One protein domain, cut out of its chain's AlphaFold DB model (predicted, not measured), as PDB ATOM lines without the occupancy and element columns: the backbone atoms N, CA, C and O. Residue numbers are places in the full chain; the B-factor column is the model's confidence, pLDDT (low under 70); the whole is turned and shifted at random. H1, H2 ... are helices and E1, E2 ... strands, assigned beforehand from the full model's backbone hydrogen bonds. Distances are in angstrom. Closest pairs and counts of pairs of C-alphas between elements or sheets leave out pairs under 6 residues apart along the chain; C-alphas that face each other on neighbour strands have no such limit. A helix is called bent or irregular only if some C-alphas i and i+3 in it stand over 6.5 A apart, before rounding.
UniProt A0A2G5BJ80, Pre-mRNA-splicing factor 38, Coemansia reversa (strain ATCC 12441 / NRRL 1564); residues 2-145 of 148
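This is residues 2 to 145 of the 148 residues of the protein "Pre-mRNA-splicing factor 38" of Coemansia reversa (strain ATCC 12441 / NRRL 1564) (UniProt A0A2G5BJ80). Picture a helical core in which H4, H5 and H6 form a small up-and-down bundle of three, each running against the one before it; H2 and H3 pack on H4 at steep angles, and the short hairpin of strands E1 and E2 sits at the end of the bundle where H6 begins. H1 packs on H4 near its start, H7 lies near the first residues of H5, and the tail of residues 138 to 145 sticks out, adding to the length. You have 144 printed residues, with eight named helices and two named strands in the order H1 H2 H3 H4 H5 E1 E2 H6 H7 H8; the one sheet, E1 - E2, is antiparallel, and the class is mostly helix. The whole is compact, with a radius of gyration of the C-alphas of 16.0 A, though its outline is elongated, spanning 53 by 32 by 28 A.

Begin with H1, residues 2 to 5, which touches H4, residues 50 to 63, at Ala 4 and Leu 52, their closest C-alphas, 5.7 A apart. H4 is the hub, touching five other helices. Go on to H2, residues 22 to 33: it touches H4 at a steep tilt of 47 degrees, the same way, the closest C-alphas being those of Thr 27 and Tyr 59, 6.3 A apart; H4 touches H2 with residues 55 to 59 alone. H3, residues 37 to 44, forms a helical hairpin with H4 at a steep tilt of 42 degrees, with the C-alphas of Val 44 and Arg 53 closest at 5.2 A; H2 and H3 are apart. H5, residues 66 to 78, only just touches H4, with 3 pairs of C-alphas within 8 A and Arg 61 and Ile 69 closest at 6.0 A; the two are a helical hairpin at a shallow tilt of 21 degrees. Next come E1, residues 82 to 86, and E2, residues 92 to 96, an antiparallel hairpin in which N 83 and O 95 are 2.7 A apart and N 93 and O 85 2.8 A, within hydrogen-bond range. Residues 10 to 11 pair with residues 85 to 86 of E1, parallel. H6, residues 97 to 106, touches H5 opposite ways at a shallow tilt of 29 degrees, the C-alphas of Tyr 77 and Asp 98 being closest at 4.4 A. It also touches H4, the same way at a shallow tilt of 12 degrees, with the C-alphas of Arg 61 and Leu 104 closest at 6.8 A. H7, residues 121 to 126, and H8, residues 136 to 143, are each close to H5 but not clearly touching it; the closest C-alphas are Val 67 and Leu 124, 7.4 A, and Ala 78 and Pro 136, 7.1 A. In H2, H3, H4, H6 and H7 every O i to N i+4 pair is within hydrogen-bond range; H5 has 5 of 9, H8 has 0 of 4 but 2 of 5 O i to N i+3 pairs, and H1 is too short for an i+4 pair.

Find C-alpha 2 at (-5.894, 44.559, -10.354), where H1 begins. H2 runs 16.0 A from its first to its last C-alpha, and H3 10.7 A. H4 starts at C-alpha 50, (6.203, 37.720, -9.448), and covers 20.0 A. H5 covers 20.2 A and is only just irregular: C-alphas 72 and 75 are 6.6 A apart. E1 and E2 each measure 13.0 A, H6 14.2 A and H8 11.7 A; H8 ends at C-alpha 143, (31.254, 27.851, -22.951).

The farthest C-alphas, of Ser 17 and Ser 145, are 56.5 A apart. The printed part has no cut. The links H1 to H2, residues 6 to 21, and H6 to H7, residues 107 to 120, are long. Residues 138 to 145 stand free, and the body without them spans 46 by 29 by 27 A. Mean pLDDT of the printed part is 91.8; residues 137 to 145 are under 70.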
ATOM      1  N   ASP A   2      -6.391  43.608 -11.356       73.75
ATOM      2  CA  ASP A   2      -5.894  44.559 -10.354       73.75
ATOM      3  C   ASP A   2      -5.658  43.924  -8.974       73.75
ATOM      4  O   ASP A   2      -4.570  44.024  -8.430       73.75
ATOM      5  N   LYS A   3      -6.596  43.108  -8.469       79.94
ATOM      6  CA  LYS A   3      -6.419  42.404  -7.179       79.94
ATOM      7  C   LYS A   3      -5.285  41.372  -7.147       79.94
ATOM      8  O   LYS A   3      -4.830  41.002  -6.075       79.94
ATOM      9  N   ALA A   4      -4.886  40.836  -8.300       82.25
ATOM     10  CA  ALA A   4      -3.809  39.851  -8.380       82.25
ATOM     11  C   ALA A   4      -2.424  40.516  -8.373       82.25
ATOM     12  O   ALA A   4      -1.444  39.877  -7.998       82.25
ATOM     13  N   VAL A   5      -2.354  41.799  -8.742       89.75
ATOM     14  CA  VAL A   5      -1.140  42.617  -8.638       89.75
ATOM     15  C   VAL A   5      -0.771  42.867  -7.172       89.75
ATOM     16  O   VAL A   5       0.407  42.857  -6.830       89.75
ATOM     17  N   ASP A   6      -1.774  42.975  -6.298       92.25
ATOM     18  CA  ASP A   6      -1.598  43.235  -4.862       92.25
ATOM     19  C   ASP A   6      -1.212  41.990  -4.037       92.25
ATOM     20  O   ASP A   6      -1.053  42.062  -2.816       92.25
ATOM     21  N   LEU A   7      -1.059  40.825  -4.676       95.00
ATOM     22  CA  LEU A   7      -0.678  39.598  -3.984       95.00
ATOM     23  C   LEU A   7       0.701  39.737  -3.325       95.00
ATOM     24  O   LEU A   7       1.685  40.120  -3.950       95.00
ATOM     25  N   THR A   8       0.784  39.340  -2.054       95.06
ATOM     26  CA  THR A   8       2.018  39.435  -1.249       95.06
ATOM     27  C   THR A   8       2.622  38.082  -0.881       95.06
ATOM     28  O   THR A   8       3.756  38.015  -0.392       95.06
ATOM     29  N   CYS A   9       1.881  36.992  -1.081       96.62
ATOM     30  CA  CYS A   9       2.337  35.635  -0.813       96.62
ATOM     31  C   CYS A   9       1.627  34.605  -1.697       96.62
ATOM     32  O   CYS A   9       0.511  34.835  -2.162       96.62
ATOM     33  N   ILE A  10       2.279  33.460  -1.882       97.94
ATOM     34  CA  ILE A  10       1.659  32.225  -2.370       97.94
ATOM     35  C   ILE A  10       1.210  31.377  -1.175       97.94
ATOM     36  O   ILE A  10       1.722  31.539  -0.066       97.94
ATOM     37  N   GLY A  11       0.269  30.458  -1.375       96.56
ATOM     38  CA  GLY A  11      -0.141  29.533  -0.320       96.56
ATOM     39  C   GLY A  11      -1.524  28.940  -0.538       96.56
ATOM     40  O   GLY A  11      -2.241  29.303  -1.464       96.56
ATOM     41  N   GLY A  12      -1.888  27.999   0.328       96.31
ATOM     42  CA  GLY A  12      -3.188  27.332   0.308       96.31
ATOM     43  C   GLY A  12      -4.119  27.835   1.406       96.31
ATOM     44  O   GLY A  12      -4.388  29.032   1.500       96.31
ATOM     45  N   CYS A  13      -4.590  26.917   2.249       95.25
ATOM     46  CA  CYS A  13      -5.276  27.237   3.500       95.25
ATOM     47  C   CYS A  13      -4.297  27.232   4.680       95.25
ATOM     48  O   CYS A  13      -3.347  26.450   4.692       95.25
ATOM     49  N   PHE A  14      -4.563  28.058   5.691       94.81
ATOM     50  CA  PHE A  14      -3.722  28.173   6.882       94.81
ATOM     51  C   PHE A  14      -4.531  28.271   8.181       94.81
ATOM     52  O   PHE A  14      -5.696  28.678   8.191       94.81
ATOM     53  N   GLY A  15      -3.871  27.936   9.291       92.69
ATOM     54  CA  GLY A  15      -4.417  28.002  10.640       92.69
ATOM     55  C   GLY A  15      -5.457  26.915  10.948       92.69
ATOM     56  O   GLY A  15      -5.883  26.166  10.063       92.69
ATOM     57  N   PRO A  16      -5.910  26.834  12.211       91.06
ATOM     58  CA  PRO A  16      -6.853  25.806  12.659       91.06
ATOM     59  C   PRO A  16      -8.219  25.904  11.965       91.06
ATOM     60  O   PRO A  16      -8.859  24.889  11.714       91.06
ATOM     61  N   SER A  17      -8.642  27.113  11.582       91.94
ATOM     62  CA  SER A  17      -9.891  27.349  10.849       91.94
ATOM     63  C   SER A  17      -9.786  27.116   9.335       91.94
ATOM     64  O   SER A  17     -10.756  27.365   8.624       91.94
ATOM     65  N   ARG A  18      -8.630  26.652   8.826       92.31
ATOM     66  CA  ARG A  18      -8.358  26.427   7.391       92.31
ATOM     67  C   ARG A  18      -8.733  27.629   6.514       92.31
ATOM     68  O   ARG A  18      -9.315  27.470   5.442       92.31
ATOM     69  N   LYS A  19      -8.381  28.837   6.960       95.44
ATOM     70  CA  LYS A  19      -8.661  30.073   6.223       95.44
ATOM     71  C   LYS A  19      -7.900  30.063   4.886       95.44
ATOM     72  O   LYS A  19      -6.687  29.839   4.910       95.44
ATOM     73  N   PRO A  20      -8.553  30.311   3.736       96.50
ATOM     74  CA  PRO A  20      -7.865  30.364   2.451       96.50
ATOM     75  C   PRO A  20      -7.008  31.631   2.334       96.50
ATOM     76  O   PRO A  20      -7.355  32.693   2.859       96.50
ATOM     77  N   THR A  21      -5.883  31.528   1.632       96.75
ATOM     78  CA  THR A  21      -5.129  32.697   1.164       96.75
ATOM     79  C   THR A  21      -5.842  33.371  -0.008       96.75
ATOM     80  O   THR A  21      -6.602  32.742  -0.744       96.75
ATOM     81  N   GLU A  22      -5.554  34.654  -0.228       96.25
ATOM     82  CA  GLU A  22      -6.023  35.370  -1.421       96.25
ATOM     83  C   GLU A  22      -5.501  34.732  -2.710       96.25
ATOM     84  O   GLU A  22      -6.234  34.661  -3.693       96.25
ATOM     85  N   PHE A  23      -4.282  34.189  -2.679       97.19
ATOM     86  CA  PHE A  23      -3.692  33.431  -3.780       97.19
ATOM     87  C   PHE A  23      -4.568  32.239  -4.192       97.19
ATOM     88  O   PHE A  23      -4.917  32.092  -5.365       97.19
ATOM     89  N   LEU A  24      -5.004  31.427  -3.221       96.56
ATOM     90  CA  LEU A  24      -5.921  30.314  -3.469       96.56
ATOM     91  C   LEU A  24      -7.283  30.804  -3.986       96.56
ATOM     92  O   LEU A  24      -7.807  30.261  -4.958       96.56
ATOM     93  N   CYS A  25      -7.845  31.858  -3.384       96.00
ATOM     94  CA  CYS A  25      -9.117  32.435  -3.826       96.00
ATOM     95  C   CYS A  25      -9.056  32.942  -5.274       96.00
ATOM     96  O   CYS A  25      -9.985  32.714  -6.050       96.00
ATOM     97  N   LEU A  26      -7.967  33.611  -5.658       96.31
ATOM     98  CA  LEU A  26      -7.765  34.093  -7.022       96.31
ATOM     99  C   LEU A  26      -7.509  32.946  -8.002       96.31
ATOM    100  O   LEU A  26      -8.000  33.013  -9.124       96.31
ATOM    101  N   THR A  27      -6.843  31.869  -7.576       96.06
ATOM    102  CA  THR A  27      -6.681  30.656  -8.398       96.06
ATOM    103  C   THR A  27      -8.048  30.061  -8.733       96.06
ATOM    104  O   THR A  27      -8.358  29.811  -9.896       96.06
ATOM    105  N   LEU A  28      -8.918  29.915  -7.724       95.12
ATOM    106  CA  LEU A  28     -10.298  29.466  -7.920       95.12
ATOM    107  C   LEU A  28     -11.096  30.431  -8.800       95.12
ATOM    108  O   LEU A  28     -11.906  29.996  -9.614       95.12
ATOM    109  N   LYS A  29     -10.859  31.741  -8.677       95.06
ATOM    110  CA  LYS A  29     -11.523  32.723  -9.533       95.06
ATOM    111  C   LYS A  29     -11.086  32.600 -10.992       95.06
ATOM    112  O   LYS A  29     -11.946  32.677 -11.860       95.06
ATOM    113  N   LEU A  30      -9.802  32.368 -11.269       94.38
ATOM    114  CA  LEU A  30      -9.319  32.097 -12.626       94.38
ATOM    115  C   LEU A  30      -9.951  30.822 -13.199       94.38
ATOM    116  O   LEU A  30     -10.407  30.844 -14.335       94.38
ATOM    117  N   LEU A  31     -10.083  29.758 -12.396       94.94
ATOM    118  CA  LEU A  31     -10.797  28.531 -12.788       94.94
ATOM    119  C   LEU A  31     -12.263  28.775 -13.146       94.94
ATOM    120  O   LEU A  31     -12.767  28.150 -14.071       94.94
ATOM    121  N   GLN A  32     -12.941  29.691 -12.455       95.31
ATOM    122  CA  GLN A  32     -14.315  30.074 -12.798       95.31
ATOM    123  C   GLN A  32     -14.401  30.935 -14.060       95.31
ATOM    124  O   GLN A  32     -15.395  30.867 -14.771       95.31
ATOM    125  N   LEU A  33     -13.406  31.795 -14.292       94.38
ATOM    126  CA  LEU A  33     -13.405  32.726 -15.421       94.38
ATOM    127  C   LEU A  33     -12.942  32.073 -16.722       94.38
ATOM    128  O   LEU A  33     -13.327  32.559 -17.777       94.38
ATOM    129  N   GLN A  34     -12.124  31.021 -16.630       95.31
ATOM    130  CA  GLN A  34     -11.544  30.310 -17.768       95.31
ATOM    131  C   GLN A  34     -10.986  31.277 -18.824       95.31
ATOM    132  O   GLN A  34     -11.501  31.320 -19.943       95.31
ATOM    133  N   PRO A  35      -9.971  32.093 -18.471       94.25
ATOM    134  CA  PRO A  35      -9.346  32.979 -19.441       94.25
ATOM    135  C   PRO A  35      -8.866  32.191 -20.659       94.25
ATOM    136  O   PRO A  35      -8.475  31.023 -20.560       94.25
ATOM    137  N   ASP A  36      -8.886  32.858 -21.803       93.94
ATOM    138  CA  ASP A  36      -8.401  32.315 -23.056       93.94
ATOM    139  C   ASP A  36      -6.881  32.112 -23.031       93.94
ATOM    140  O   ASP A  36      -6.147  32.626 -22.178       93.94
ATOM    141  N   ARG A  37      -6.394  31.329 -23.995       90.81
ATOM    142  CA  ARG A  37      -4.997  30.903 -24.015       90.81
ATOM    143  C   ARG A  37      -4.020  32.072 -24.150       90.81
ATOM    144  O   ARG A  37      -3.015  32.095 -23.447       90.81
ATOM    145  N   GLN A  38      -4.328  33.054 -24.997       93.19
ATOM    146  CA  GLN A  38      -3.436  34.196 -25.226       93.19
ATOM    147  C   GLN A  38      -3.228  34.987 -23.937       93.19
ATOM    148  O   GLN A  38      -2.102  35.319 -23.570       93.19
ATOM    149  N   MET A  39      -4.318  35.222 -23.209       91.88
ATOM    150  CA  MET A  39      -4.277  35.894 -21.923       91.88
ATOM    151  C   MET A  39      -3.439  35.131 -20.893       91.88
ATOM    152  O   MET A  39      -2.674  35.729 -20.134       91.88
ATOM    153  N   LEU A  40      -3.555  33.802 -20.874       92.81
ATOM    154  CA  LEU A  40      -2.770  32.965 -19.978       92.81
ATOM    155  C   LEU A  40      -1.266  33.014 -20.295       92.81
ATOM    156  O   LEU A  40      -0.459  33.134 -19.374       92.81
ATOM    157  N   ASP A  41      -0.885  32.968 -21.572       92.69
ATOM    158  CA  ASP A  41       0.520  33.071 -21.977       92.69
ATOM    159  C   ASP A  41       1.117  34.428 -21.580       92.69
ATOM    160  O   ASP A  41       2.192  34.475 -20.977       92.69
ATOM    161  N   VAL A  42       0.368  35.521 -21.785       93.25
ATOM    162  CA  VAL A  42       0.758  36.868 -21.332       93.25
ATOM    163  C   VAL A  42       0.986  36.912 -19.823       93.25
ATOM    164  O   VAL A  42       1.929  37.563 -19.371       93.25
ATOM    165  N   LEU A  43       0.141  36.232 -19.041       91.81
ATOM    166  CA  LEU A  43       0.243  36.174 -17.583       91.81
ATOM    167  C   LEU A  43       1.471  35.397 -17.095       91.81
ATOM    168  O   LEU A  43       2.125  35.820 -16.140       91.81
ATOM    169  N   VAL A  44       1.799  34.280 -17.745       94.00
ATOM    170  CA  VAL A  44       2.993  33.486 -17.422       94.00
ATOM    171  C   VAL A  44       4.280  34.238 -17.779       94.00
ATOM    172  O   VAL A  44       5.289  34.120 -17.075       94.00
ATOM    173  N   ASP A  45       4.241  35.061 -18.822       91.81
ATOM    174  CA  ASP A  45       5.393  35.839 -19.278       91.81
ATOM    175  C   ASP A  45       5.562  37.175 -18.525       91.81
ATOM    176  O   ASP A  45       6.537  37.894 -18.755       91.81
ATOM    177  N   GLN A  46       4.676  37.498 -17.569       88.88
ATOM    178  CA  GLN A  46       4.803  38.698 -16.732       88.88
ATOM    179  C   GLN A  46       6.069  38.669 -15.867       88.88
ATOM    180  O   GLN A  46       6.245  37.811 -14.994       88.88
ATOM    181  N   LYS A  47       6.931  39.675 -16.052       89.50
ATOM    182  CA  LYS A  47       8.194  39.812 -15.311       89.50
ATOM    183  C   LYS A  47       8.104  40.774 -14.132       89.50
ATOM    184  O   LYS A  47       8.815  40.559 -13.160       89.50
ATOM    185  N   ASP A  48       7.200  41.745 -14.135       90.44
ATOM    186  CA  ASP A  48       7.155  42.756 -13.067       90.44
ATOM    187  C   ASP A  48       6.463  42.235 -11.799       90.44
ATOM    188  O   ASP A  48       6.878  42.511 -10.672       90.44
ATOM    189  N   PHE A  49       5.451  41.383 -11.973       94.00
ATOM    190  CA  PHE A  49       4.596  40.910 -10.888       94.00
ATOM    191  C   PHE A  49       4.816  39.422 -10.605       94.00
ATOM    192  O   PHE A  49       4.086  38.554 -11.080       94.00
ATOM    193  N   LYS A  50       5.821  39.108  -9.780       95.44
ATOM    194  CA  LYS A  50       6.203  37.720  -9.448       95.44
ATOM    195  C   LYS A  50       5.073  36.853  -8.868       95.44
ATOM    196  O   LYS A  50       5.020  35.661  -9.147       95.44
ATOM    197  N   TYR A  51       4.152  37.433  -8.095       96.44
ATOM    198  CA  TYR A  51       3.019  36.689  -7.529       96.44
ATOM    199  C   TYR A  51       1.891  36.470  -8.537       96.44
ATOM    200  O   TYR A  51       1.267  35.413  -8.522       96.44
ATOM    201  N   LEU A  52       1.675  37.427  -9.444       95.25
ATOM    202  CA  LEU A  52       0.778  37.254 -10.586       95.25
ATOM    203  C   LEU A  52       1.296  36.144 -11.504       95.25
ATOM    204  O   LEU A  52       0.527  35.277 -11.910       95.25
ATOM    205  N   ARG A  53       2.611  36.123 -11.749       95.88
ATOM    206  CA  ARG A  53       3.273  35.036 -12.469       95.88
ATOM    207  C   ARG A  53       3.046  33.697 -11.774       95.88
ATOM    208  O   ARG A  53       2.536  32.777 -12.395       95.88
ATOM    209  N   ALA A  54       3.340  33.592 -10.477       97.25
ATOM    210  CA  ALA A  54       3.126  32.356  -9.716       97.25
ATOM    211  C   ALA A  54       1.659  31.882  -9.748       97.25
ATOM    212  O   ALA A  54       1.393  30.687  -9.865       97.25
ATOM    213  N   LEU A  55       0.704  32.816  -9.694       97.00
ATOM    214  CA  LEU A  55      -0.724  32.526  -9.822       97.00
ATOM    215  C   LEU A  55      -1.045  31.926 -11.198       97.00
ATOM    216  O   LEU A  55      -1.749  30.918 -11.288       97.00
ATOM    217  N   ALA A  56      -0.497  32.523 -12.257       96.44
ATOM    218  CA  ALA A  56      -0.644  32.043 -13.624       96.44
ATOM    219  C   ALA A  56      -0.030  30.653 -13.812       96.44
ATOM    220  O   ALA A  56      -0.658  29.804 -14.431       96.44
ATOM    221  N   LEU A  57       1.141  30.385 -13.222       97.50
ATOM    222  CA  LEU A  57       1.802  29.077 -13.286       97.50
ATOM    223  C   LEU A  57       0.975  27.971 -12.642       97.50
ATOM    224  O   LEU A  57       0.809  26.908 -13.238       97.50
ATOM    225  N   LEU A  58       0.417  28.225 -11.455       97.75
ATOM    226  CA  LEU A  58      -0.462  27.259 -10.803       97.75
ATOM    227  C   LEU A  58      -1.709  26.999 -11.657       97.75
ATOM    228  O   LEU A  58      -2.074  25.848 -11.874       97.75
ATOM    229  N   TYR A  59      -2.340  28.048 -12.187       97.19
ATOM    230  CA  TYR A  59      -3.494  27.893 -13.071       97.19
ATOM    231  C   TYR A  59      -3.147  27.131 -14.364       97.19
ATOM    232  O   TYR A  59      -3.884  26.227 -14.764       97.19
ATOM    233  N   PHE A  60      -2.006  27.439 -14.986       97.25
ATOM    234  CA  PHE A  60      -1.500  26.755 -16.177       97.25
ATOM    235  C   PHE A  60      -1.304  25.264 -15.894       97.25
ATOM    236  O   PHE A  60      -1.834  24.413 -16.606       97.25
ATOM    237  N   ARG A  61      -0.647  24.935 -14.776       97.50
ATOM    238  CA  ARG A  61      -0.428  23.555 -14.327       97.50
ATOM    239  C   ARG A  61      -1.726  22.779 -14.091       97.50
ATOM    240  O   ARG A  61      -1.739  21.558 -14.249       97.50
ATOM    241  N   LEU A  62      -2.801  23.452 -13.690       96.81
ATOM    242  CA  LEU A  62      -4.098  22.821 -13.431       96.81
ATOM    243  C   LEU A  62      -4.917  22.556 -14.700       96.81
ATOM    244  O   LEU A  62      -5.821  21.726 -14.652       96.81
ATOM    245  N   THR A  63      -4.647  23.267 -15.797       96.12
ATOM    246  CA  THR A  63      -5.572  23.340 -16.942       96.12
ATOM    247  C   THR A  63      -4.975  22.904 -18.274       96.12
ATOM    248  O   THR A  63      -5.730  22.524 -19.163       96.12
ATOM    249  N   GLN A  64      -3.652  22.957 -18.431       96.88
ATOM    250  CA  GLN A  64      -2.986  22.709 -19.710       96.88
ATOM    251  C   GLN A  64      -2.511  21.251 -19.848       96.88
ATOM    252  O   GLN A  64      -2.358  20.551 -18.844       96.88
ATOM    253  N   PRO A  65      -2.289  20.752 -21.079       96.69
ATOM    254  CA  PRO A  65      -1.776  19.402 -21.295       96.69
ATOM    255  C   PRO A  65      -0.301  19.272 -20.886       96.69
ATOM    256  O   PRO A  65       0.459  20.239 -20.923       96.69
ATOM    257  N   SER A  66       0.120  18.048 -20.543       96.75
ATOM    258  CA  SER A  66       1.457  17.745 -20.001       96.75
ATOM    259  C   SER A  66       2.606  18.342 -20.824       96.75
ATOM    260  O   SER A  66       3.509  18.945 -20.254       96.75
ATOM    261  N   VAL A  67       2.566  18.212 -22.155       96.56
ATOM    262  CA  VAL A  67       3.618  18.711 -23.063       96.56
ATOM    263  C   VAL A  67       3.800  20.222 -22.923       96.56
ATOM    264  O   VAL A  67       4.913  20.704 -22.727       96.56
ATOM    265  N   GLU A  68       2.699  20.967 -22.957       95.81
ATOM    266  CA  GLU A  68       2.728  22.426 -22.868       95.81
ATOM    267  C   GLU A  68       3.117  22.908 -21.471       95.81
ATOM    268  O   GLU A  68       3.807  23.917 -21.341       95.81
ATOM    269  N   ILE A  69       2.711  22.174 -20.427       96.69
ATOM    270  CA  ILE A  69       3.151  22.431 -19.052       96.69
ATOM    271  C   ILE A  69       4.678  22.416 -18.999       96.69
ATOM    272  O   ILE A  69       5.261  23.397 -18.547       96.69
ATOM    273  N   TYR A  70       5.329  21.360 -19.495       96.56
ATOM    274  CA  TYR A  70       6.792  21.293 -19.495       96.56
ATOM    275  C   TYR A  70       7.416  22.419 -20.329       96.56
ATOM    276  O   TYR A  70       8.266  23.147 -19.823       96.56
ATOM    277  N   GLN A  71       6.943  22.636 -21.559       94.69
ATOM    278  CA  GLN A  71       7.486  23.672 -22.448       94.69
ATOM    279  C   GLN A  71       7.414  25.085 -21.853       94.69
ATOM    280  O   GLN A  71       8.326  25.883 -22.058       94.69
ATOM    281  N   LYS A  72       6.337  25.409 -21.127       94.81
ATOM    282  CA  LYS A  72       6.131  26.755 -20.580       94.81
ATOM    283  C   LYS A  72       6.769  26.943 -19.200       94.81
ATOM    284  O   LYS A  72       7.236  28.041 -18.904       94.81
ATOM    285  N   LEU A  73       6.786  25.911 -18.351       95.44
ATOM    286  CA  LEU A  73       7.298  26.018 -16.979       95.44
ATOM    287  C   LEU A  73       8.814  25.825 -16.890       95.44
ATOM    288  O   LEU A  73       9.450  26.507 -16.097       95.44
ATOM    289  N   GLU A  74       9.418  24.941 -17.682       94.19
ATOM    290  CA  GLU A  74      10.851  24.635 -17.546       94.19
ATOM    291  C   GLU A  74      11.802  25.810 -17.800       94.19
ATOM    292  O   GLU A  74      12.776  25.931 -17.056       94.19
ATOM    293  N   PRO A  75      11.538  26.734 -18.745       93.12
ATOM    294  CA  PRO A  75      12.360  27.935 -18.889       93.12
ATOM    295  C   PRO A  75      12.409  28.801 -17.620       93.12
ATOM    296  O   PRO A  75      13.287  29.645 -17.462       93.12
ATOM    297  N   LEU A  76      11.465  28.609 -16.695       94.56
ATOM    298  CA  LEU A  76      11.360  29.372 -15.454       94.56
ATOM    299  C   LEU A  76      12.235  28.824 -14.331       94.56
ATOM    300  O   LEU A  76      12.314  29.460 -13.285       94.56
ATOM    301  N   TYR A  77      12.950  27.720 -14.560       94.62
ATOM    302  CA  TYR A  77      14.048  27.312 -13.684       94.62
ATOM    303  C   TYR A  77      15.182  28.349 -13.631       94.62
ATOM    304  O   TYR A  77      15.959  28.342 -12.687       94.62
ATOM    305  N   ALA A  78      15.257  29.266 -14.603       93.12
ATOM    306  CA  ALA A  78      16.177  30.405 -14.578       93.12
ATOM    307  C   ALA A  78      15.664  31.598 -13.733       93.12
ATOM    308  O   ALA A  78      16.324  32.635 -13.652       93.12
ATOM    309  N   ASP A  79      14.466  31.510 -13.139       94.31
ATOM    310  CA  ASP A  79      13.869  32.583 -12.339       94.31
ATOM    311  C   ASP A  79      14.072  32.347 -10.832       94.31
ATOM    312  O   ASP A  79      13.275  31.695 -10.164       94.31
ATOM    313  N   TYR A  80      15.118  32.955 -10.275       96.19
ATOM    314  CA  TYR A  80      15.503  32.806  -8.862       96.19
ATOM    315  C   TYR A  80      14.877  33.853  -7.926       96.19
ATOM    316  O   TYR A  80      15.382  34.135  -6.835       96.19
ATOM    317  N   ARG A  81      13.793  34.523  -8.336       96.94
ATOM    318  CA  ARG A  81      13.184  35.565  -7.497       96.94
ATOM    319  C   ARG A  81      12.484  34.948  -6.289       96.94
ATOM    320  O   ARG A  81      11.690  34.020  -6.399       96.94
ATOM    321  N   LYS A  82      12.699  35.556  -5.123       97.94
ATOM    322  CA  LYS A  82      12.087  35.134  -3.855       97.94
ATOM    323  C   LYS A  82      10.577  35.351  -3.845       97.94
ATOM    324  O   LYS A  82      10.108  36.474  -4.068       97.94
ATOM    325  N   LEU A  83       9.831  34.326  -3.468       97.88
ATOM    326  CA  LEU A  83       8.419  34.356  -3.124       97.88
ATOM    327  C   LEU A  83       8.251  34.158  -1.619       97.88
ATOM    328  O   LEU A  83       8.931  33.362  -0.977       97.88
ATOM    329  N   ARG A  84       7.290  34.877  -1.046       98.00
ATOM    330  CA  ARG A  84       6.801  34.580   0.298       98.00
ATOM    331  C   ARG A  84       5.755  33.471   0.191       98.00
ATOM    332  O   ARG A  84       4.724  33.692  -0.436       98.00
ATOM    333  N   SER A  85       5.997  32.321   0.804       97.31
ATOM    334  CA  SER A  85       5.044  31.215   0.909       97.31
ATOM    335  C   SER A  85       4.392  31.213   2.284       97.31
ATOM    336  O   SER A  85       5.067  31.406   3.293       97.31
ATOM    337  N   LYS A  86       3.074  31.039   2.340       96.81
ATOM    338  CA  LYS A  86       2.331  30.865   3.587       96.81
ATOM    339  C   LYS A  86       1.977  29.398   3.767       96.81
ATOM    340  O   LYS A  86       1.191  28.845   2.993       96.81
ATOM    341  N   ASN A  87       2.539  28.788   4.802       93.38
ATOM    342  CA  ASN A  87       2.334  27.375   5.091       93.38
ATOM    343  C   ASN A  87       1.003  27.119   5.836       93.38
ATOM    344  O   ASN A  87       0.231  28.037   6.140       93.38
ATOM    345  N   MET A  88       0.732  25.851   6.163       92.19
ATOM    346  CA  MET A  88      -0.509  25.444   6.833       92.19
ATOM    347  C   MET A  88      -0.638  25.960   8.274       92.19
ATOM    348  O   MET A  88      -1.760  26.122   8.751       92.19
ATOM    349  N   THR A  89       0.465  26.247   8.972       93.00
ATOM    350  CA  THR A  89       0.420  26.819  10.332       93.00
ATOM    351  C   THR A  89       0.151  28.326  10.302       93.00
ATOM    352  O   THR A  89      -0.323  28.893  11.284       93.00
ATOM    353  N   GLY A  90       0.363  28.965   9.147       91.94
ATOM    354  CA  GLY A  90       0.186  30.395   8.928       91.94
ATOM    355  C   GLY A  90       1.479  31.196   9.015       91.94
ATOM    356  O   GLY A  90       1.414  32.419   8.862       91.94
ATOM    357  N   THR A  91       2.626  30.541   9.220       95.31
ATOM    358  CA  THR A  91       3.937  31.188   9.164       95.31
ATOM    359  C   THR A  91       4.365  31.418   7.718       95.31
ATOM    360  O   THR A  91       3.922  30.732   6.791       95.31
ATOM    361  N   TYR A  92       5.207  32.433   7.529       96.69
ATOM    362  CA  TYR A  92       5.766  32.763   6.228       96.69
ATOM    363  C   TYR A  92       7.155  32.161   6.074       96.69
ATOM    364  O   TYR A  92       8.000  32.313   6.953       96.69
ATOM    365  N   GLU A  93       7.380  31.546   4.926       96.69
ATOM    366  CA  GLU A  93       8.650  30.974   4.500       96.69
ATOM    367  C   GLU A  93       9.081  31.651   3.197       96.69
ATOM    368  O   GLU A  93       8.253  32.168   2.439       96.69
ATOM    369  N   ILE A  94      10.387  31.700   2.958       97.62
ATOM    370  CA  ILE A  94      10.933  32.165   1.686       97.62
ATOM    371  C   ILE A  94      11.137  30.930   0.820       97.62
ATOM    372  O   ILE A  94      11.808  29.998   1.245       97.62
ATOM    373  N   VAL A  95      10.563  30.963  -0.376       97.75
ATOM    374  CA  VAL A  95      10.825  30.008  -1.456       97.75
ATOM    375  C   VAL A  95      11.223  30.791  -2.702       97.75
ATOM    376  O   VAL A  95      11.092  32.020  -2.726       97.75
ATOM    377  N   HIS A  96      11.676  30.118  -3.744       98.00
ATOM    378  CA  HIS A  96      12.026  30.735  -5.023       98.00
ATOM    379  C   HIS A  96      11.058  30.299  -6.140       98.00
ATOM    380  O   HIS A  96      10.239  29.396  -5.951       98.00
ATOM    381  N   ILE A  97      11.041  31.013  -7.274       97.19
ATOM    382  CA  ILE A  97      10.117  30.695  -8.379       97.19
ATOM    383  C   ILE A  97      10.481  29.356  -9.026       97.19
ATOM    384  O   ILE A  97       9.582  28.561  -9.278       97.19
ATOM    385  N   ASP A  98      11.761  29.093  -9.251       96.88
ATOM    386  CA  ASP A  98      12.297  27.812  -9.712       96.88
ATOM    387  C   ASP A  98      11.904  26.644  -8.786       96.88
ATOM    388  O   ASP A  98      11.396  25.629  -9.261       96.88
ATOM    389  N   GLU A  99      12.014  26.813  -7.465       97.81
ATOM    390  CA  GLU A  99      11.549  25.822  -6.476       97.81
ATOM    391  C   GLU A  99      10.025  25.599  -6.549       97.81
ATOM    392  O   GLU A  99       9.524  24.474  -6.428       97.81
ATOM    393  N   PHE A 100       9.260  26.676  -6.757       98.00
ATOM    394  CA  PHE A 100       7.811  26.591  -6.920       98.00
ATOM    395  C   PHE A 100       7.432  25.869  -8.219       98.00
ATOM    396  O   PHE A 100       6.516  25.049  -8.221       98.00
ATOM    397  N   VAL A 101       8.153  26.128  -9.310       97.62
ATOM    398  CA  VAL A 101       8.003  25.432 -10.593       97.62
ATOM    399  C   VAL A 101       8.310  23.946 -10.442       97.62
ATOM    400  O   VAL A 101       7.519  23.120 -10.900       97.62
ATOM    401  N   ASP A 102       9.389  23.594  -9.742       96.94
ATOM    402  CA  ASP A 102       9.725  22.198  -9.467       96.94
ATOM    403  C   ASP A 102       8.601  21.488  -8.706       96.94
ATOM    404  O   ASP A 102       8.140  20.416  -9.106       96.94
ATOM    405  N   SER A 103       8.074  22.157  -7.677       97.44
ATOM    406  CA  SER A 103       6.936  21.665  -6.901       97.44
ATOM    407  C   SER A 103       5.710  21.426  -7.789       97.44
ATOM    408  O   SER A 103       5.047  20.401  -7.668       97.44
ATOM    409  N   LEU A 104       5.407  22.332  -8.725       97.56
ATOM    410  CA  LEU A 104       4.288  22.165  -9.662       97.56
ATOM    411  C   LEU A 104       4.470  20.961 -10.598       97.56
ATOM    412  O   LEU A 104       3.482  20.322 -10.966       97.56
ATOM    413  N   LEU A 105       5.699  20.650 -11.007       96.69
ATOM    414  CA  LEU A 105       5.990  19.571 -11.953       96.69
ATOM    415  C   LEU A 105       6.112  18.193 -11.286       96.69
ATOM    416  O   LEU A 105       5.844  17.184 -11.943       96.69
ATOM    417  N   ARG A 106       6.511  18.138 -10.011       95.19
ATOM    418  CA  ARG A 106       6.858  16.882  -9.325       95.19
ATOM    419  C   ARG A 106       5.897  16.480  -8.215       95.19
ATOM    420  O   ARG A 106       5.701  15.285  -8.002       95.19
ATOM    421  N   GLU A 107       5.301  17.442  -7.518       96.31
ATOM    422  CA  GLU A 107       4.458  17.151  -6.362       96.31
ATOM    423  C   GLU A 107       3.020  16.821  -6.760       96.31
ATOM    424  O   GLU A 107       2.457  17.340  -7.723       96.31
ATOM    425  N   ASN A 108       2.372  15.987  -5.948       94.62
ATOM    426  CA  ASN A 108       0.955  15.661  -6.132       94.62
ATOM    427  C   ASN A 108       0.024  16.741  -5.564       94.62
ATOM    428  O   ASN A 108      -1.170  16.778  -5.877       94.62
ATOM    429  N   LYS A 109       0.543  17.606  -4.684       95.44
ATOM    430  CA  LYS A 109      -0.241  18.624  -3.990       95.44
ATOM    431  C   LYS A 109       0.573  19.893  -3.776       95.44
ATOM    432  O   LYS A 109       1.590  19.865  -3.094       95.44
ATOM    433  N   VAL A 110       0.062  21.019  -4.264       95.19
ATOM    434  CA  VAL A 110       0.683  22.344  -4.113       95.19
ATOM    435  C   VAL A 110      -0.379  23.349  -3.681       95.19
ATOM    436  O   VAL A 110      -1.521  23.282  -4.127       95.19
ATOM    437  N   CYS A 111      -0.040  24.260  -2.762       93.94
ATOM    438  CA  CYS A 111      -0.952  25.300  -2.257       93.94
ATOM    439  C   CYS A 111      -2.338  24.764  -1.837       93.94
ATOM    440  O   CYS A 111      -3.363  25.395  -2.072       93.94
ATOM    441  N   PHE A 112      -2.367  23.598  -1.180       90.75
ATOM    442  CA  PHE A 112      -3.587  22.908  -0.734       90.75
ATOM    443  C   PHE A 112      -4.480  22.334  -1.856       90.75
ATOM    444  O   PHE A 112      -5.531  21.771  -1.557       90.75
ATOM    445  N   ILE A 113      -4.035  22.376  -3.112       94.00
ATOM    446  CA  ILE A 113      -4.724  21.810  -4.274       94.00
ATOM    447  C   ILE A 113      -4.055  20.493  -4.667       94.00
ATOM    448  O   ILE A 113      -2.838  20.442  -4.837       94.00
ATOM    449  N   THR A 114      -4.845  19.429  -4.815       96.62
ATOM    450  CA  THR A 114      -4.380  18.186  -5.444       96.62
ATOM    451  C   THR A 114      -4.287  18.413  -6.947       96.62
ATOM    452  O   THR A 114      -5.288  18.760  -7.576       96.62
ATOM    453  N   LEU A 115      -3.094  18.254  -7.514       96.38
ATOM    454  CA  LEU A 115      -2.856  18.529  -8.926       96.38
ATOM    455  C   LEU A 115      -3.349  17.359  -9.795       96.38
ATOM    456  O   LEU A 115      -3.173  16.201  -9.405       96.38
ATOM    457  N   PRO A 116      -3.916  17.620 -10.989       96.38
ATOM    458  CA  PRO A 116      -4.142  16.577 -11.981       96.38
ATOM    459  C   PRO A 116      -2.820  15.892 -12.337       96.38
ATOM    460  O   PRO A 116      -1.793  16.564 -12.498       96.38
ATOM    461  N   GLY A 117      -2.841  14.566 -12.461       95.38
ATOM    462  CA  GLY A 117      -1.673  13.806 -12.892       95.38
ATOM    463  C   GLY A 117      -1.238  14.233 -14.294       95.38
ATOM    464  O   GLY A 117      -2.075  14.376 -15.182       95.38
ATOM    465  N   ILE A 118       0.064  14.437 -14.478       95.81
ATOM    466  CA  ILE A 118       0.668  14.693 -15.788       95.81
ATOM    467  C   ILE A 118       1.514  13.496 -16.197       95.81
ATOM    468  O   ILE A 118       2.051  12.772 -15.353       95.81
ATOM    469  N   THR A 119       1.625  13.279 -17.502       96.31
ATOM    470  CA  THR A 119       2.505  12.251 -18.056       96.31
ATOM    471  C   THR A 119       3.937  12.570 -17.653       96.31
ATOM    472  O   THR A 119       4.380  13.705 -17.816       96.31
ATOM    473  N   LYS A 120       4.666  11.577 -17.134       95.06
ATOM    474  CA  LYS A 120       6.071  11.762 -16.763       95.06
ATOM    475  C   LYS A 120       6.873  12.229 -17.972       95.06
ATOM    476  O   LYS A 120       6.722  11.668 -19.054       95.06
ATOM    477  N   ARG A 121       7.785  13.171 -17.740       93.94
ATOM    478  CA  ARG A 121       8.675  13.712 -18.769       93.94
ATOM    479  C   ARG A 121       9.360  12.631 -19.615       93.94
ATOM    480  O   ARG A 121       9.245  12.683 -20.829       93.94
ATOM    481  N   MET A 122       9.965  11.620 -18.983       93.69
ATOM    482  CA  MET A 122      10.645  10.515 -19.681       93.69
ATOM    483  C   MET A 122       9.739   9.822 -20.711       93.69
ATOM    484  O   MET A 122      10.144   9.598 -21.840       93.69
ATOM    485  N   ALA A 123       8.473   9.573 -20.366       95.62
ATOM    486  CA  ALA A 123       7.533   8.942 -21.290       95.62
ATOM    487  C   ALA A 123       7.149   9.858 -22.470       95.62
ATOM    488  O   ALA A 123       6.800   9.366 -23.538       95.62
ATOM    489  N   LEU A 124       7.189  11.181 -22.284       95.19
ATOM    490  CA  LEU A 124       6.959  12.152 -23.358       95.19
ATOM    491  C   LEU A 124       8.180  12.285 -24.276       95.19
ATOM    492  O   LEU A 124       8.007  12.474 -25.478       95.19
ATOM    493  N   GLU A 125       9.390  12.170 -23.726       94.75
ATOM    494  CA  GLU A 125      10.641  12.122 -24.493       94.75
ATOM    495  C   GLU A 125      10.722  10.831 -25.324       94.75
ATOM    496  O   GLU A 125      10.928  10.903 -26.535       94.75
ATOM    497  N   ASP A 126      10.429   9.671 -24.724       95.19
ATOM    498  CA  ASP A 126      10.374   8.375 -25.421       95.19
ATOM    499  C   ASP A 126       9.333   8.369 -26.555       95.19
ATOM    500  O   ASP A 126       9.524   7.743 -27.598       95.19
ATOM    501  N   ALA A 127       8.222   9.088 -26.367       95.56
ATOM    502  CA  ALA A 127       7.178   9.261 -27.373       95.56
ATOM    503  C   ALA A 127       7.503  10.335 -28.432       95.56
ATOM    504  O   ALA A 127       6.683  10.572 -29.322       95.56
ATOM    505  N   GLY A 128       8.648  11.022 -28.330       92.88
ATOM    506  CA  GLY A 128       9.049  12.105 -29.233       92.88
ATOM    507  C   GLY A 128       8.193  13.372 -29.130       92.88
ATOM    508  O   GLY A 128       8.211  14.205 -30.033       92.88
ATOM    509  N   GLN A 129       7.414  13.523 -28.055       93.81
ATOM    510  CA  GLN A 129       6.559  14.692 -27.810       93.81
ATOM    511  C   GLN A 129       7.307  15.833 -27.111       93.81
ATOM    512  O   GLN A 129       6.880  16.985 -27.180       93.81
ATOM    513  N   LEU A 130       8.415  15.518 -26.438       92.62
ATOM    514  CA  LEU A 130       9.342  16.485 -25.862       92.62
ATOM    515  C   LEU A 130      10.765  16.170 -26.312       92.62
ATOM    516  O   LEU A 130      11.151  15.010 -26.420       92.62
ATOM    517  N   ALA A 131      11.546  17.222 -26.550       88.50
ATOM    518  CA  ALA A 131      12.987  17.089 -26.710       88.50
ATOM    519  C   ALA A 131      13.644  16.814 -25.344       88.50
ATOM    520  O   ALA A 131      13.070  17.197 -24.313       88.50
ATOM    521  N   PRO A 132      14.850  16.215 -25.322       85.81
ATOM    522  CA  PRO A 132      15.649  16.113 -24.106       85.81
ATOM    523  C   PRO A 132      15.761  17.472 -23.412       85.81
ATOM    524  O   PRO A 132      15.902  18.507 -24.067       85.81
ATOM    525  N   ARG A 133      15.650  17.481 -22.082       83.44
ATOM    526  CA  ARG A 133      15.747  18.727 -21.312       83.44
ATOM    527  C   ARG A 133      17.143  19.325 -21.463       83.44
ATOM    528  O   ARG A 133      18.116  18.661 -21.128       83.44
ATOM    529  N   ILE A 134      17.216  20.591 -21.859       78.19
ATOM    530  CA  ILE A 134      18.453  21.372 -21.804       78.19
ATOM    531  C   ILE A 134      18.441  22.139 -20.481       78.19
ATOM    532  O   ILE A 134      17.511  22.904 -20.205       78.19
ATOM    533  N   SER A 135      19.411  21.862 -19.611       77.31
ATOM    534  CA  SER A 135      19.572  22.610 -18.367       77.31
ATOM    535  C   SER A 135      20.334  23.901 -18.660       77.31
ATOM    536  O   SER A 135      21.400  23.820 -19.262       77.31
ATOM    537  N   PRO A 136      19.879  25.071 -18.178       70.00
ATOM    538  CA  PRO A 136      20.641  26.312 -18.332       70.00
ATOM    539  C   PRO A 136      22.071  26.225 -17.772       70.00
ATOM    540  O   PRO A 136      22.968  26.879 -18.278       70.00
ATOM    541  N   LEU A 137      22.281  25.386 -16.752       68.88
ATOM    542  CA  LEU A 137      23.592  25.153 -16.141       68.88
ATOM    543  C   LEU A 137      24.529  24.309 -17.020       68.88
ATOM    544  O   LEU A 137      25.744  24.424 -16.894       68.88
ATOM    545  N   ASP A 138      23.975  23.455 -17.885       62.56
ATOM    546  CA  ASP A 138      24.777  22.587 -18.751       62.56
ATOM    547  C   ASP A 138      25.332  23.400 -19.936       62.56
ATOM    548  O   ASP A 138      26.508  23.259 -20.268       62.56
ATOM    549  N   ASP A 139      24.536  24.332 -20.483       58.09
ATOM    550  CA  ASP A 139      24.956  25.262 -21.549       58.09
ATOM    551  C   ASP A 139      26.104  26.196 -21.106       58.09
ATOM    552  O   ASP A 139      27.013  26.481 -21.885       58.09
ATOM    553  N   GLU A 140      26.106  26.666 -19.850       54.91
ATOM    554  CA  GLU A 140      27.179  27.530 -19.326       54.91
ATOM    555  C   GLU A 140      28.522  26.779 -19.224       54.91
ATOM    556  O   GLU A 140      29.576  27.350 -19.509       54.91
ATOM    557  N   SER A 141      28.498  25.481 -18.906       51.78
ATOM    558  CA  SER A 141      29.707  24.667 -18.710       51.78
ATOM    559  C   SER A 141      30.489  24.360 -19.999       51.78
ATOM    560  O   SER A 141      31.715  24.226 -19.968       51.78
ATOM    561  N   GLU A 142      29.814  24.303 -21.153       52.09
ATOM    562  CA  GLU A 142      30.481  24.102 -22.447       52.09
ATOM    563  C   GLU A 142      31.177  25.379 -22.948       52.09
ATOM    564  O   GLU A 142      32.182  25.302 -23.660       52.09
ATOM    565  N   SER A 143      30.701  26.557 -22.528       52.91
ATOM    566  CA  SER A 143      31.254  27.851 -22.951       52.91
ATOM    567  C   SER A 143      32.600  28.208 -22.301       52.91
ATOM    568  O   SER A 143      33.403  28.902 -22.918       52.91
ATOM    569  N   ASP A 144      32.898  27.656 -21.120       53.59
ATOM    570  CA  ASP A 144      34.171  27.859 -20.401       53.59
ATOM    571  C   ASP A 144      35.280  26.865 -20.814       53.59
ATOM    572  O   ASP A 144      36.407  26.936 -20.325       53.59
ATOM    573  N   SER A 145      34.989  25.924 -21.719       51.62
ATOM    574  CA  SER A 145      35.909  24.835 -22.086       51.62
ATOM    575  C   SER A 145      36.687  25.071 -23.391       51.62
ATOM    576  O   SER A 145      37.430  24.187 -23.820       51.62
TER     577      SER A 145